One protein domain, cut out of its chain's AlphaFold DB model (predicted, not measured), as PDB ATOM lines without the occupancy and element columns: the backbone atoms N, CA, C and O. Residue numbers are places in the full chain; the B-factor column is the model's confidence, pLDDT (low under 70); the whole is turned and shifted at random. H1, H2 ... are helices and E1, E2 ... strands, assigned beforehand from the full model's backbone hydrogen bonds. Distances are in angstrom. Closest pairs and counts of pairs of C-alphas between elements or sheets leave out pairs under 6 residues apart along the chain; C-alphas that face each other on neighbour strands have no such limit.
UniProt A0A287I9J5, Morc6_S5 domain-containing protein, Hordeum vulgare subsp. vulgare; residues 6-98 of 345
ATOM      1  N   PRO A   6      45.690 -22.218 -47.353       66.75
ATOM      2  CA  PRO A   6      44.258 -22.234 -47.138       66.75
ATOM      3  C   PRO A   6      43.814 -21.397 -45.930       66.75
ATOM      4  O   PRO A   6      44.383 -21.498 -44.839       66.75
ATOM      5  N   VAL A   7      42.704 -20.676 -46.091       71.88
ATOM      6  CA  VAL A   7      41.776 -20.396 -44.987       71.88
ATOM      7  C   VAL A   7      40.821 -21.580 -44.883       71.88
ATOM      8  O   VAL A   7      40.175 -21.952 -45.864       71.88
ATOM      9  N   VAL A   8      40.750 -22.189 -43.704       74.12
ATOM     10  CA  VAL A   8      39.862 -23.317 -43.416       74.12
ATOM     11  C   VAL A   8      38.765 -22.847 -42.477       74.12
ATOM     12  O   VAL A   8      39.035 -22.330 -41.397       74.12
ATOM     13  N   VAL A   9      37.525 -23.055 -42.898       77.56
ATOM     14  CA  VAL A   9      36.307 -22.682 -42.183       77.56
ATOM     15  C   VAL A   9      35.540 -23.970 -41.900       77.56
ATOM     16  O   VAL A   9      35.171 -24.674 -42.835       77.56
ATOM     17  N   GLU A  10      35.320 -24.315 -40.634       79.62
ATOM     18  CA  GLU A  10      34.717 -25.590 -40.220       79.62
ATOM     19  C   GLU A  10      33.492 -25.376 -39.319       79.62
ATOM     20  O   GLU A  10      33.528 -24.575 -38.384       79.62
ATOM     21  N   ARG A  11      32.416 -26.137 -39.558       77.69
ATOM     22  CA  ARG A  11      31.211 -26.190 -38.715       77.69
ATOM     23  C   ARG A  11      30.955 -27.622 -38.233       77.69
ATOM     24  O   ARG A  11      30.820 -28.532 -39.052       77.69
ATOM     25  N   LYS A  12      30.842 -27.820 -36.913       68.75
ATOM     26  CA  LYS A  12      30.586 -29.130 -36.264       68.75
ATOM     27  C   LYS A  12      29.194 -29.168 -35.622       68.75
ATOM     28  O   LYS A  12      28.735 -28.143 -35.127       68.75
ATOM     29  N   ALA A  13      28.540 -30.343 -35.577       52.09
ATOM     30  CA  ALA A  13      27.246 -30.475 -34.872       52.09
ATOM     31  C   ALA A  13      27.326 -31.014 -33.436       52.09
ATOM     32  O   ALA A  13      26.383 -30.800 -32.678       52.09
ATOM     33  N   LYS A  14      28.406 -31.695 -33.017       50.84
ATOM     34  CA  LYS A  14      28.578 -32.054 -31.595       50.84
ATOM     35  C   LYS A  14      29.130 -30.842 -30.846       50.84
ATOM     36  O   LYS A  14      30.337 -30.625 -30.827       50.84
ATOM     37  N   GLY A  15      28.211 -30.061 -30.280       65.75
ATOM     38  CA  GLY A  15      28.461 -28.686 -29.854       65.75
ATOM     39  C   GLY A  15      28.421 -27.776 -31.086       65.75
ATOM     40  O   GLY A  15      29.259 -27.952 -31.966       65.75
ATOM     41  N   PRO A  16      27.445 -26.860 -31.219       83.56
ATOM     42  CA  PRO A  16      27.358 -25.972 -32.375       83.56
ATOM     43  C   PRO A  16      28.538 -24.996 -32.359       83.56
ATOM     44  O   PRO A  16      28.460 -23.925 -31.762       83.56
ATOM     45  N   THR A  17      29.645 -25.390 -32.983       90.25
ATOM     46  CA  THR A  17      30.871 -24.595 -33.063       90.25
ATOM     47  C   THR A  17      31.214 -24.270 -34.503       90.25
ATOM     48  O   THR A  17      30.980 -25.069 -35.417       90.25
ATOM     49  N   GLN A  18      31.819 -23.106 -34.673       92.81
ATOM     50  CA  GLN A  18      32.357 -22.600 -35.921       92.81
ATOM     51  C   GLN A  18      33.814 -22.224 -35.685       92.81
ATOM     52  O   GLN A  18      34.112 -21.520 -34.724       92.81
ATOM     53  N   SER A  19      34.712 -22.701 -36.536       94.62
ATOM     54  CA  SER A  19      36.149 -22.467 -36.404       94.62
ATOM     55  C   SER A  19      36.702 -21.908 -37.703       94.62
ATOM     56  O   SER A  19      36.346 -22.384 -38.781       94.62
ATOM     57  N   ILE A  20      37.579 -20.917 -37.595       96.38
ATOM     58  CA  ILE A  20      38.349 -20.378 -38.714       96.38
ATOM     59  C   ILE A  20      39.820 -20.533 -38.373       96.38
ATOM     60  O   ILE A  20      40.262 -20.082 -37.317       96.38
ATOM     61  N   GLY A  21      40.570 -21.163 -39.268       96.06
ATOM     62  CA  GLY A  21      42.020 -21.246 -39.208       96.06
ATOM     63  C   GLY A  21      42.637 -20.693 -40.481       96.06
ATOM     64  O   GLY A  21      42.091 -20.866 -41.571       96.06
ATOM     65  N   MET A  22      43.788 -20.045 -40.350       96.38
ATOM     66  CA  MET A  22      44.564 -19.578 -41.492       96.38
ATOM     67  C   MET A  22      45.974 -20.142 -41.410       96.38
ATOM     68  O   MET A  22      46.692 -19.914 -40.441       96.38
ATOM     69  N   LEU A  23      46.391 -20.827 -42.465       95.75
ATOM     70  CA  LEU A  23      47.801 -21.062 -42.733       95.75
ATOM     71  C   LEU A  23      48.218 -20.005 -43.769       95.75
ATOM     72  O   LEU A  23      47.451 -19.726 -44.682       95.75
ATOM     73  N   SER A  24      49.357 -19.329 -43.602       94.19
ATOM     74  CA  SER A  24      49.763 -18.250 -44.519       94.19
ATOM     75  C   SER A  24      51.281 -18.094 -44.551       94.19
ATOM     76  O   SER A  24      51.889 -17.656 -43.574       94.19
ATOM     77  N   TYR A  25      51.900 -18.423 -45.693       90.62
ATOM     78  CA  TYR A  25      53.332 -18.182 -45.923       90.62
ATOM     79  C   TYR A  25      53.676 -16.724 -45.710       90.62
ATOM     80  O   TYR A  25      54.694 -16.388 -45.116       90.62
ATOM     81  N   THR A  26      52.830 -15.869 -46.284       90.88
ATOM     82  CA  THR A  26      53.081 -14.446 -46.400       90.88
ATOM     83  C   THR A  26      53.127 -13.848 -45.007       90.88
ATOM     84  O   THR A  26      54.046 -13.091 -44.713       90.88
ATOM     85  N   PHE A  27      52.232 -14.285 -44.119       93.88
ATOM     86  CA  PHE A  27      52.268 -13.947 -42.702       93.88
ATOM     87  C   PHE A  27      53.552 -14.449 -42.024       93.88
ATOM     88  O   PHE A  27      54.280 -13.652 -41.429       93.88
ATOM     89  N   LEU A  28      53.849 -15.750 -42.128       94.75
ATOM     90  CA  LEU A  28      54.996 -16.365 -41.447       94.75
ATOM     91  C   LEU A  28      56.320 -15.712 -41.864       94.75
ATOM     92  O   LEU A  28      57.127 -15.349 -41.012       94.75
ATOM     93  N   ARG A  29      56.516 -15.495 -43.168       93.06
ATOM     94  CA  ARG A  29      57.735 -14.902 -43.722       93.06
ATOM     95  C   ARG A  29      57.835 -13.409 -43.433       93.06
ATOM     96  O   ARG A  29      58.901 -12.955 -43.035       93.06
ATOM     97  N   SER A  30      56.756 -12.645 -43.615       93.56
ATOM     98  CA  SER A  30      56.794 -11.186 -43.416       93.56
ATOM     99  C   SER A  30      56.950 -10.799 -41.946       93.56
ATOM    100  O   SER A  30      57.439  -9.716 -41.650       93.56
ATOM    101  N   THR A  31      56.551 -11.680 -41.025       93.69
ATOM    102  CA  THR A  31      56.726 -11.485 -39.577       93.69
ATOM    103  C   THR A  31      57.899 -12.282 -38.997       93.69
ATOM    104  O   THR A  31      58.027 -12.357 -37.776       93.69
ATOM    105  N   CYS A  32      58.748 -12.858 -39.861       93.38
ATOM    106  CA  CYS A  32      59.948 -13.618 -39.503       93.38
ATOM    107  C   CYS A  32      59.704 -14.673 -38.410       93.38
ATOM    108  O   CYS A  32      60.480 -14.783 -37.463       93.38
ATOM    109  N   LYS A  33      58.605 -15.431 -38.509       90.44
ATOM    110  CA  LYS A  33      58.334 -16.523 -37.568       90.44
ATOM    111  C   LYS A  33      59.341 -17.652 -37.773       90.44
ATOM    112  O   LYS A  33      59.538 -18.105 -38.896       90.44
ATOM    113  N   GLU A  34      59.934 -18.105 -36.673       89.94
ATOM    114  CA  GLU A  34      60.845 -19.254 -36.653       89.94
ATOM    115  C   GLU A  34      60.077 -20.585 -36.712       89.94
ATOM    116  O   GLU A  34      60.528 -21.529 -37.355       89.94
ATOM    117  N   ASP A  35      58.870 -20.618 -36.135       92.75
ATOM    118  CA  ASP A  35      57.972 -21.774 -36.118       92.75
ATOM    119  C   ASP A  35      56.703 -21.556 -36.961       92.75
ATOM    120  O   ASP A  35      56.266 -20.427 -37.215       92.75
ATOM    121  N   ILE A  36      56.049 -22.656 -37.353       92.56
ATOM    122  CA  ILE A  36      54.745 -22.612 -38.026       92.56
ATOM    123  C   ILE A  36      53.665 -22.226 -37.010       92.56
ATOM    124  O   ILE A  36      53.223 -23.038 -36.197       92.56
ATOM    125  N   VAL A  37      53.197 -20.984 -37.106       92.62
ATOM    126  CA  VAL A  37      52.079 -20.454 -36.317       92.62
ATOM    127  C   VAL A  37      50.800 -20.451 -37.153       92.62
ATOM    128  O   VAL A  37      50.772 -19.893 -38.250       92.62
ATOM    129  N   VAL A  38      49.725 -21.028 -36.612       94.94
ATOM    130  CA  VAL A  38      48.401 -21.079 -37.255       94.94
ATOM    131  C   VAL A  38      47.395 -20.287 -36.415       94.94
ATOM    132  O   VAL A  38      46.901 -20.810 -35.412       94.94
ATOM    133  N   PRO A  39      47.081 -19.031 -36.786       94.75
ATOM    134  CA  PRO A  39      45.997 -18.275 -36.174       94.75
ATOM    135  C   PRO A  39      44.672 -19.025 -36.304       94.75
ATOM    136  O   PRO A  39      44.293 -19.443 -37.402       94.75
ATOM    137  N   MET A  40      43.966 -19.180 -35.184       95.25
ATOM    138  CA  MET A  40      42.659 -19.826 -35.144       95.25
ATOM    139  C   MET A  40      41.709 -19.085 -34.213       95.25
ATOM    140  O   MET A  40      42.076 -18.724 -33.096       95.25
ATOM    141  N   ILE A  41      40.467 -18.921 -34.658       95.31
ATOM    142  CA  ILE A  41      39.372 -18.366 -33.865       95.31
ATOM    143  C   ILE A  41      38.198 -19.338 -33.866       95.31
ATOM    144  O   ILE A  41      37.895 -19.964 -34.882       95.31
ATOM    145  N   ASP A  42      37.536 -19.455 -32.718       94.31
ATOM    146  CA  ASP A  42      36.334 -20.266 -32.570       94.31
ATOM    147  C   ASP A  42      35.153 -19.433 -32.090       94.31
ATOM    148  O   ASP A  42      35.295 -18.479 -31.317       94.31
ATOM    149  N   TYR A  43      33.975 -19.893 -32.485       93.19
ATOM    150  CA  TYR A  43      32.678 -19.444 -32.028       93.19
ATOM    151  C   TYR A  43      31.884 -20.647 -31.530       93.19
ATOM    152  O   TYR A  43      31.978 -21.752 -32.072       93.19
ATOM    153  N   GLU A  44      31.073 -20.427 -30.508       92.06
ATOM    154  CA  GLU A  44      30.096 -21.383 -30.006       92.06
ATOM    155  C   GLU A  44      28.707 -20.760 -30.026       92.06
ATOM    156  O   GLU A  44      28.541 -19.555 -29.825       92.06
ATOM    157  N   LYS A  45      27.694 -21.575 -30.307       88.38
ATOM    158  CA  LYS A  45      26.312 -21.112 -30.308       88.38
ATOM    159  C   LYS A  45      25.731 -21.231 -28.903       88.38
ATOM    160  O   LYS A  45      25.524 -22.337 -28.405       88.38
ATOM    161  N   ASN A  46      25.400 -20.086 -28.323       83.56
ATOM    162  CA  ASN A  46      24.727 -19.948 -27.041       83.56
ATOM    163  C   ASN A  46      23.286 -19.468 -27.290       83.56
ATOM    164  O   ASN A  46      23.019 -18.298 -27.568       83.56
ATOM    165  N   GLY A  47      22.339 -20.411 -27.256       82.00
ATOM    166  CA  GLY A  47      20.941 -20.162 -27.622       82.00
ATOM    167  C   GLY A  47      20.789 -19.830 -29.112       82.00
ATOM    168  O   GLY A  47      21.077 -20.663 -29.974       82.00
ATOM    169  N   MET A  48      20.321 -18.617 -29.421       77.69
ATOM    170  CA  MET A  48      20.218 -18.120 -30.802       77.69
ATOM    171  C   MET A  48      21.479 -17.392 -31.289       77.69
ATOM    172  O   MET A  48      21.641 -17.237 -32.497       77.69
ATOM    173  N   ASN A  49      22.384 -17.003 -30.386       84.44
ATOM    174  CA  ASN A  49      23.518 -16.139 -30.708       84.44
ATOM    175  C   ASN A  49      24.829 -16.921 -30.783       84.44
ATOM    176  O   ASN A  49      25.034 -17.898 -30.063       84.44
ATOM    177  N   TRP A  50      25.736 -16.460 -31.640       87.25
ATOM    178  CA  TRP A  50      27.115 -16.936 -31.674       87.25
ATOM    179  C   TRP A  50      27.972 -16.068 -30.762       87.25
ATOM    180  O   TRP A  50      27.947 -14.843 -30.858       87.25
ATOM    181  N   THR A  51      28.733 -16.702 -29.879       90.75
ATOM    182  CA  THR A  51      29.681 -16.030 -28.989       90.75
ATOM    183  C   THR A  51      31.086 -16.548 -29.237       90.75
ATOM    184  O   THR A  51      31.282 -17.706 -29.606       90.75
ATOM    185  N   ARG A  52      32.082 -15.685 -29.027       93.38
ATOM    186  CA  ARG A  52      33.496 -16.042 -29.164       93.38
ATOM    187  C   ARG A  52      33.851 -17.111 -28.138       93.38
ATOM    188  O   ARG A  52      33.615 -16.927 -26.947       93.38
ATOM    189  N   LYS A  53      34.450 -18.200 -28.604       91.19
ATOM    190  CA  LYS A  53      34.956 -19.268 -27.751       91.19
ATOM    191  C   LYS A  53      36.454 -19.078 -27.558       91.19
ATOM    192  O   LYS A  53      37.232 -19.089 -28.510       91.19
ATOM    193  N   LEU A  54      36.855 -18.882 -26.306       89.69
ATOM    194  CA  LEU A  54      38.250 -18.659 -25.943       89.69
ATOM    195  C   LEU A  54      38.968 -20.004 -25.791       89.69
ATOM    196  O   LEU A  54      38.514 -20.869 -25.046       89.69
ATOM    197  N   ARG A  55      40.095 -20.173 -26.491       84.50
ATOM    198  CA  ARG A  55      41.001 -21.321 -26.296       84.50
ATOM    199  C   ARG A  55      41.971 -21.095 -25.140       84.50
ATOM    200  O   ARG A  55      42.266 -22.024 -24.400       84.50
ATOM    201  N   SER A  56      42.465 -19.866 -25.020       87.81
ATOM    202  CA  SER A  56      43.417 -19.433 -23.998       87.81
ATOM    203  C   SER A  56      42.935 -18.127 -23.367       87.81
ATOM    204  O   SER A  56      42.158 -18.155 -22.415       87.81
ATOM    205  N   THR A  57      43.325 -16.980 -23.917       91.69
ATOM    206  CA  THR A  57      42.954 -15.654 -23.418       91.69
ATOM    207  C   THR A  57      42.189 -14.853 -24.471       91.69
ATOM    208  O   THR A  57      42.233 -15.143 -25.670       91.69
ATOM    209  N   PHE A  58      41.487 -13.806 -24.033       92.81
ATOM    210  CA  PHE A  58      40.831 -12.868 -24.948       92.81
ATOM    211  C   PHE A  58      41.841 -12.127 -25.840       92.81
ATOM    212  O   PHE A  58      41.563 -11.883 -27.013       92.81
ATOM    213  N   ALA A  59      43.025 -11.814 -25.305       93.50
ATOM    214  CA  ALA A  59      44.096 -11.168 -26.055       93.50
ATOM    215  C   ALA A  59      44.622 -12.063 -27.190       93.50
ATOM    216  O   ALA A  59      44.800 -11.580 -28.309       93.50
ATOM    217  N   ASP A  60      44.790 -13.364 -26.941       92.88
ATOM    218  CA  ASP A  60      45.232 -14.327 -27.963       92.88
ATOM    219  C   ASP A  60      44.187 -14.503 -29.067       92.88
ATOM    220  O   ASP A  60      44.521 -14.541 -30.254       92.88
ATOM    221  N   TRP A  61      42.907 -14.571 -28.681       95.25
ATOM    222  CA  TRP A  61      41.800 -14.646 -29.632       95.25
ATOM    223  C   TRP A  61      41.765 -13.394 -30.515       95.25
ATOM    224  O   TRP A  61      41.710 -13.501 -31.739       95.25
ATOM    225  N   ASN A  62      41.876 -12.203 -29.913       95.69
ATOM    226  CA  ASN A  62      41.889 -10.948 -30.660       95.69
ATOM    227  C   ASN A  62      43.114 -10.851 -31.578       95.69
ATOM    228  O   ASN A  62      42.979 -10.462 -32.730       95.69
ATOM    229  N   THR A  63      44.290 -11.270 -31.111       95.69
ATOM    230  CA  THR A  63      45.513 -11.320 -31.929       95.69
ATOM    231  C   THR A  63      45.346 -12.261 -33.121       95.69
ATOM    232  O   THR A  63      45.739 -11.920 -34.237       95.69
ATOM    233  N   SER A  64      44.712 -13.420 -32.916       96.38
ATOM    234  CA  SER A  64      44.410 -14.369 -33.992       96.38
ATOM    235  C   SER A  64      43.439 -13.771 -35.007       96.38
ATOM    236  O   SER A  64      43.724 -13.826 -36.201       96.38
ATOM    237  N   LEU A  65      42.352 -13.131 -34.555       96.56
ATOM    238  CA  LEU A  65      41.421 -12.424 -35.440       96.56
ATOM    239  C   LEU A  65      42.141 -11.341 -36.251       96.56
ATOM    240  O   LEU A  65      42.034 -11.338 -37.472       96.56
ATOM    241  N   GLN A  66      42.903 -10.460 -35.590       97.38
ATOM    242  CA  GLN A  66      43.648  -9.382 -36.250       97.38
ATOM    243  C   GLN A  66      44.630  -9.931 -37.288       97.38
ATOM    244  O   GLN A  66      44.744  -9.396 -38.388       97.38
ATOM    245  N   THR A  67      45.298 -11.042 -36.975       96.12
ATOM    246  CA  THR A  67      46.199 -11.703 -37.922       96.12
ATOM    247  C   THR A  67      45.431 -12.240 -39.130       96.12
ATOM    248  O   THR A  67      45.853 -12.015 -40.262       96.12
ATOM    249  N   ILE A  68      44.294 -12.910 -38.922       96.75
ATOM    250  CA  ILE A  68      43.481 -13.447 -40.021       96.75
ATOM    251  C   ILE A  68      42.978 -12.310 -40.915       96.75
ATOM    252  O   ILE A  68      43.160 -12.384 -42.125       96.75
ATOM    253  N   ILE A  69      42.411 -11.239 -40.357       96.75
ATOM    254  CA  ILE A  69      41.866 -10.149 -41.185       96.75
ATOM    255  C   ILE A  69      42.945  -9.341 -41.917       96.75
ATOM    256  O   ILE A  69      42.682  -8.759 -42.961       96.75
ATOM    257  N   THR A  70      44.171  -9.309 -41.384       96.06
ATOM    258  CA  THR A  70      45.295  -8.600 -42.015       96.06
ATOM    259  C   THR A  70      45.874  -9.381 -43.194       96.06
ATOM    260  O   THR A  70      46.298  -8.786 -44.180       96.06
ATOM    261  N   TRP A  71      45.945 -10.711 -43.078       95.25
ATOM    262  CA  TRP A  71      46.700 -11.548 -44.018       95.25
ATOM    263  C   TRP A  71      45.836 -12.461 -44.889       95.25
ATOM    264  O   TRP A  71      46.381 -13.094 -45.791       95.25
ATOM    265  N   SER A  72      44.531 -12.555 -44.629       95.19
ATOM    266  CA  SER A  72      43.582 -13.297 -45.463       95.19
ATOM    267  C   SER A  72      42.882 -12.385 -46.485       95.19
ATOM    268  O   SER A  72      42.977 -11.165 -46.383       95.19
ATOM    269  N   PRO A  73      42.128 -12.949 -47.447       94.75
ATOM    270  CA  PRO A  73      41.307 -12.170 -48.379       94.75
ATOM    271  C   PRO A  73      40.118 -11.430 -47.740       94.75
ATOM    272  O   PRO A  73      39.389 -10.756 -48.461       94.75
ATOM    273  N   TYR A  74      39.882 -11.595 -46.435       95.62
ATOM    274  CA  TYR A  74      38.732 -11.048 -45.717       95.62
ATOM    275  C   TYR A  74      39.206  -9.996 -44.718       95.62
ATOM    276  O   TYR A  74      39.888 -10.330 -43.753       95.62
ATOM    277  N   GLY A  75      38.839  -8.734 -44.930       95.12
ATOM    278  CA  GLY A  75      39.322  -7.597 -44.145       95.12
ATOM    279  C   GLY A  75      38.572  -7.374 -42.831       95.12
ATOM    280  O   GLY A  75      38.985  -6.548 -42.016       95.12
ATOM    281  N   THR A  76      37.465  -8.089 -42.599       96.88
ATOM    282  CA  THR A  76      36.614  -7.897 -41.416       96.88
ATOM    283  C   THR A  76      36.127  -9.212 -40.799       96.88
ATOM    284  O   THR A  76      36.020 -10.243 -41.462       96.88
ATOM    285  N   GLU A  77      35.773  -9.175 -39.505       94.88
ATOM    286  CA  GLU A  77      35.131 -10.315 -38.821       94.88
ATOM    287  C   GLU A  77      33.797 -10.697 -39.492       94.88
ATOM    288  O   GLU A  77      33.463 -11.876 -39.578       94.88
ATOM    289  N   ALA A  78      33.057  -9.718 -40.020       94.69
ATOM    290  CA  ALA A  78      31.792  -9.958 -40.711       94.69
ATOM    291  C   ALA A  78      31.978 -10.762 -42.012       94.69
ATOM    292  O   ALA A  78      31.265 -11.742 -42.221       94.69
ATOM    293  N   GLU A  79      32.966 -10.409 -42.841       95.06
ATOM    294  CA  GLU A  79      33.295 -11.135 -44.082       95.06
ATOM    295  C   GLU A  79      33.751 -12.578 -43.817       95.06
ATOM    296  O   GLU A  79      33.418 -13.501 -44.568       95.06
ATOM    297  N   LEU A  80      34.489 -12.791 -42.722       94.12
ATOM    298  CA  LEU A  80      34.882 -14.122 -42.258       94.12
ATOM    299  C   LEU A  80      33.663 -14.958 -41.854       94.12
ATOM    300  O   LEU A  80      33.536 -16.113 -42.264       94.12
ATOM    301  N   LEU A  81      32.748 -14.375 -41.074       92.50
ATOM    302  CA  LEU A  81      31.522 -15.048 -40.646       92.50
ATOM    303  C   LEU A  81      30.587 -15.358 -41.823       92.50
ATOM    304  O   LEU A  81      29.926 -16.400 -41.830       92.50
ATOM    305  N   GLU A  82      30.576 -14.511 -42.854       93.38
ATOM    306  CA  GLU A  82      29.826 -14.752 -44.086       93.38
ATOM    307  C   GLU A  82      30.268 -16.043 -44.794       93.38
ATOM    308  O   GLU A  82      29.443 -16.713 -45.417       93.38
ATOM    309  N   GLN A  83      31.520 -16.489 -44.627       92.44
ATOM    310  CA  GLN A  83      31.988 -17.746 -45.228       92.44
ATOM    311  C   GLN A  83      31.277 -18.990 -44.676       92.44
ATOM    312  O   GLN A  83      31.232 -20.018 -45.360       92.44
ATOM    313  N   PHE A  84      30.668 -18.907 -43.487       91.62
ATOM    314  CA  PHE A  84      29.838 -19.982 -42.941       91.62
ATOM    315  C   PHE A  84      28.444 -20.059 -43.572       91.62
ATOM    316  O   PHE A  84      27.803 -21.102 -43.446       91.62
ATOM    317  N   SER A  85      27.964 -19.006 -44.244       89.19
ATOM    318  CA  SER A  85      26.594 -18.939 -44.789       89.19
ATOM    319  C   SER A  85      26.295 -20.054 -45.799       89.19
ATOM    320  O   SER A  85      25.182 -20.576 -45.839       89.19
ATOM    321  N   SER A  86      27.305 -20.475 -46.566       86.06
ATOM    322  CA  SER A  86      27.194 -21.562 -47.543       86.06
ATOM    323  C   SER A  86      27.216 -22.961 -46.915       86.06
ATOM    324  O   SER A  86      26.925 -23.944 -47.596       86.06
ATOM    325  N   ILE A  87      27.598 -23.084 -45.638       90.50
ATOM    326  CA  ILE A  87      27.690 -24.361 -44.925       90.50
ATOM    327  C   ILE A  87      26.386 -24.583 -44.150       90.50
ATOM    328  O   ILE A  87      26.005 -23.765 -43.310       90.50
ATOM    329  N   LYS A  88      25.724 -25.720 -44.407       87.12
ATOM    330  CA  LYS A  88      24.498 -26.146 -43.708       87.12
ATOM    331  C   LYS A  88      24.802 -26.520 -42.248       87.12
ATOM    332  O   LYS A  88      25.397 -25.746 -41.516       87.12
ATOM    333  N   GLU A  89      24.392 -27.688 -41.768       86.81
ATOM    334  CA  GLU A  89      24.579 -28.057 -40.358       86.81
ATOM    335  C   GLU A  89      26.038 -28.367 -40.010       86.81
ATOM    336  O   GLU A  89      26.518 -27.979 -38.946       86.81
ATOM    337  N   GLN A  90      26.743 -29.032 -40.924       91.25
ATOM    338  CA  GLN A  90      28.139 -29.428 -40.789       91.25
ATOM    339  C   GLN A  90      28.861 -29.274 -42.121       91.25
ATOM    340  O   GLN A  90      28.255 -29.424 -43.183       91.25
ATOM    341  N   GLY A  91      30.161 -29.015 -42.061       93.25
ATOM    342  CA  GLY A  91      31.010 -29.025 -43.241       93.25
ATOM    343  C   GLY A  91      32.267 -28.196 -43.067       93.25
ATOM    344  O   GLY A  91      32.442 -27.496 -42.069       93.25
ATOM    345  N   THR A  92      33.113 -28.265 -44.087       94.31
ATOM    346  CA  THR A  92      34.377 -27.539 -44.144       94.31
ATOM    347  C   THR A  92      34.477 -26.830 -45.481       94.31
ATOM    348  O   THR A  92      34.221 -27.428 -46.526       94.31
ATOM    349  N   ARG A  93      34.867 -25.561 -45.459       94.12
ATOM    350  CA  ARG A  93      35.203 -24.773 -46.640       94.12
ATOM    351  C   ARG A  93      36.681 -24.423 -46.583       94.12
ATOM    352  O   ARG A  93      37.165 -23.928 -45.571       94.12
ATOM    353  N   VAL A  94      37.384 -24.702 -47.673       95.38
ATOM    354  CA  VAL A  94      38.810 -24.413 -47.830       95.38
ATOM    355  C   VAL A  94      38.951 -23.385 -48.943       95.38
ATOM    356  O   VAL A  94      38.468 -23.612 -50.051       95.38
ATOM    357  N   ILE A  95      39.580 -22.252 -48.645       94.62
ATOM    358  CA  ILE A  95      39.825 -21.162 -49.593       94.62
ATOM    359  C   ILE A  95      41.329 -21.033 -49.784       94.62
ATOM    360  O   ILE A  95      42.031 -20.663 -48.849       94.62
ATOM    361  N   ILE A  96      41.816 -21.333 -50.986       94.31
ATOM    362  CA  ILE A  96      43.225 -21.186 -51.363       94.31
ATOM    363  C   ILE A  96      43.344 -19.935 -52.236       94.31
ATOM    364  O   ILE A  96      42.589 -19.778 -53.193       94.31
ATOM    365  N   TYR A  97      44.275 -19.050 -51.892       93.81
ATOM    366  CA  TYR A  97      44.536 -17.783 -52.582       93.81
ATOM    367  C   TYR A  97      46.046 -17.569 -52.730       93.81
ATOM    368  O   TYR A  97      46.834 -18.349 -52.186       93.81
ATOM    369  N   ASN A  98      46.443 -16.530 -53.475       91.81
ATOM    370  CA  ASN A  98      47.816 -16.346 -53.964       91.81
ATOM    371  C   ASN A  98      48.273 -17.595 -54.725       91.81
ATOM    372  O   ASN A  98      49.225 -18.266 -54.324       91.81
TER     373      ASN A  98
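This is residues 6 to 98 of the 345 residues of the protein "Morc6_S5 domain-containing protein" of Hordeum vulgare subsp. vulgare (UniProt A0A287I9J5). What is the main picture? One twisted sheet of five strands has H2 packed slantwise over one of its faces, above E3 and E2. Short H3 only grazes the sheet, while short H1 lies off it, toward one end of the longest axis. How is it made up? The printed part has 93 residues with three named helices and five named strands, in the order E1 E2 H1 E3 E4 H2 H3 E5, a mixed class; the sheet runs E4 E3 E2 E1 E5, antiparallel throughout. The whole is compact, with a radius of gyration of the C-alphas of 13.3 A and spans of 41 by 29 by 21 A.

Where are the strands? E1 is residues 6 to 12, 18.8 A long, from C-alpha 6 at (44.258, -22.234, -47.138); E2 is residues 17 to 22, 16.8 A. E3 is residues 40 to 46, 19.7 A; E4 is residues 49 to 53. E5 is residues 91 to 97, 19.9 A, ending with C-alpha 97 at (44.536, -17.783, -52.582). Where are the helices? H2, residues 58 to 71, is 20.0 A long and begins with C-alpha 58 at (40.831, -12.868, -24.948). H1 is residues 25 to 30 and H3 residues 77 to 82.

Which N and O atoms pair across the sheet? Within hydrogen-bond range are N 20 and O 41, 2.9 A, between E2 and E3, and N 10 and O 19, 2.9 A, in the hairpin E1 and E2. N 9 and O 93, 2.8 A, pair E1 with edge strand E5; N 51 and O 44, 2.9 A, pair edge strand E4 with E3 in a second hairpin. How does H2 stand to the sheet? The two form two layers, a helix on one face of a sheet: H2 is over E3 and E2 at a height over the sheet of 7.9 A, slantwise to the strands at 56 degrees to E2 on the local plane. Its closest C-alphas to E3 are those of Met 40 and Ser 64, 5.8 A. Where are the other helices? H3 only grazes the sheet with residues 80 to 81; H1 is not on it. H1 is close to H2 but not clearly touching, about perpendicular at 80 degrees, with the closest C-alphas, Phe 27 and Trp 71, 6.2 A apart. H1 and H3 are apart. Are the helices' backbones complete? In H1, H2 and H3 every O i to N i+4 pair is within hydrogen-bond range.

How large is it? The two C-alphas farthest apart, those of Cys 32 and Gly 47, are 41.3 A apart. Is it continuous? The printed part has no cut and no long link. Where is confidence low? Residue 6 and residues 12 to 15 have pLDDT under 70; the mean of the printed part is 89.9.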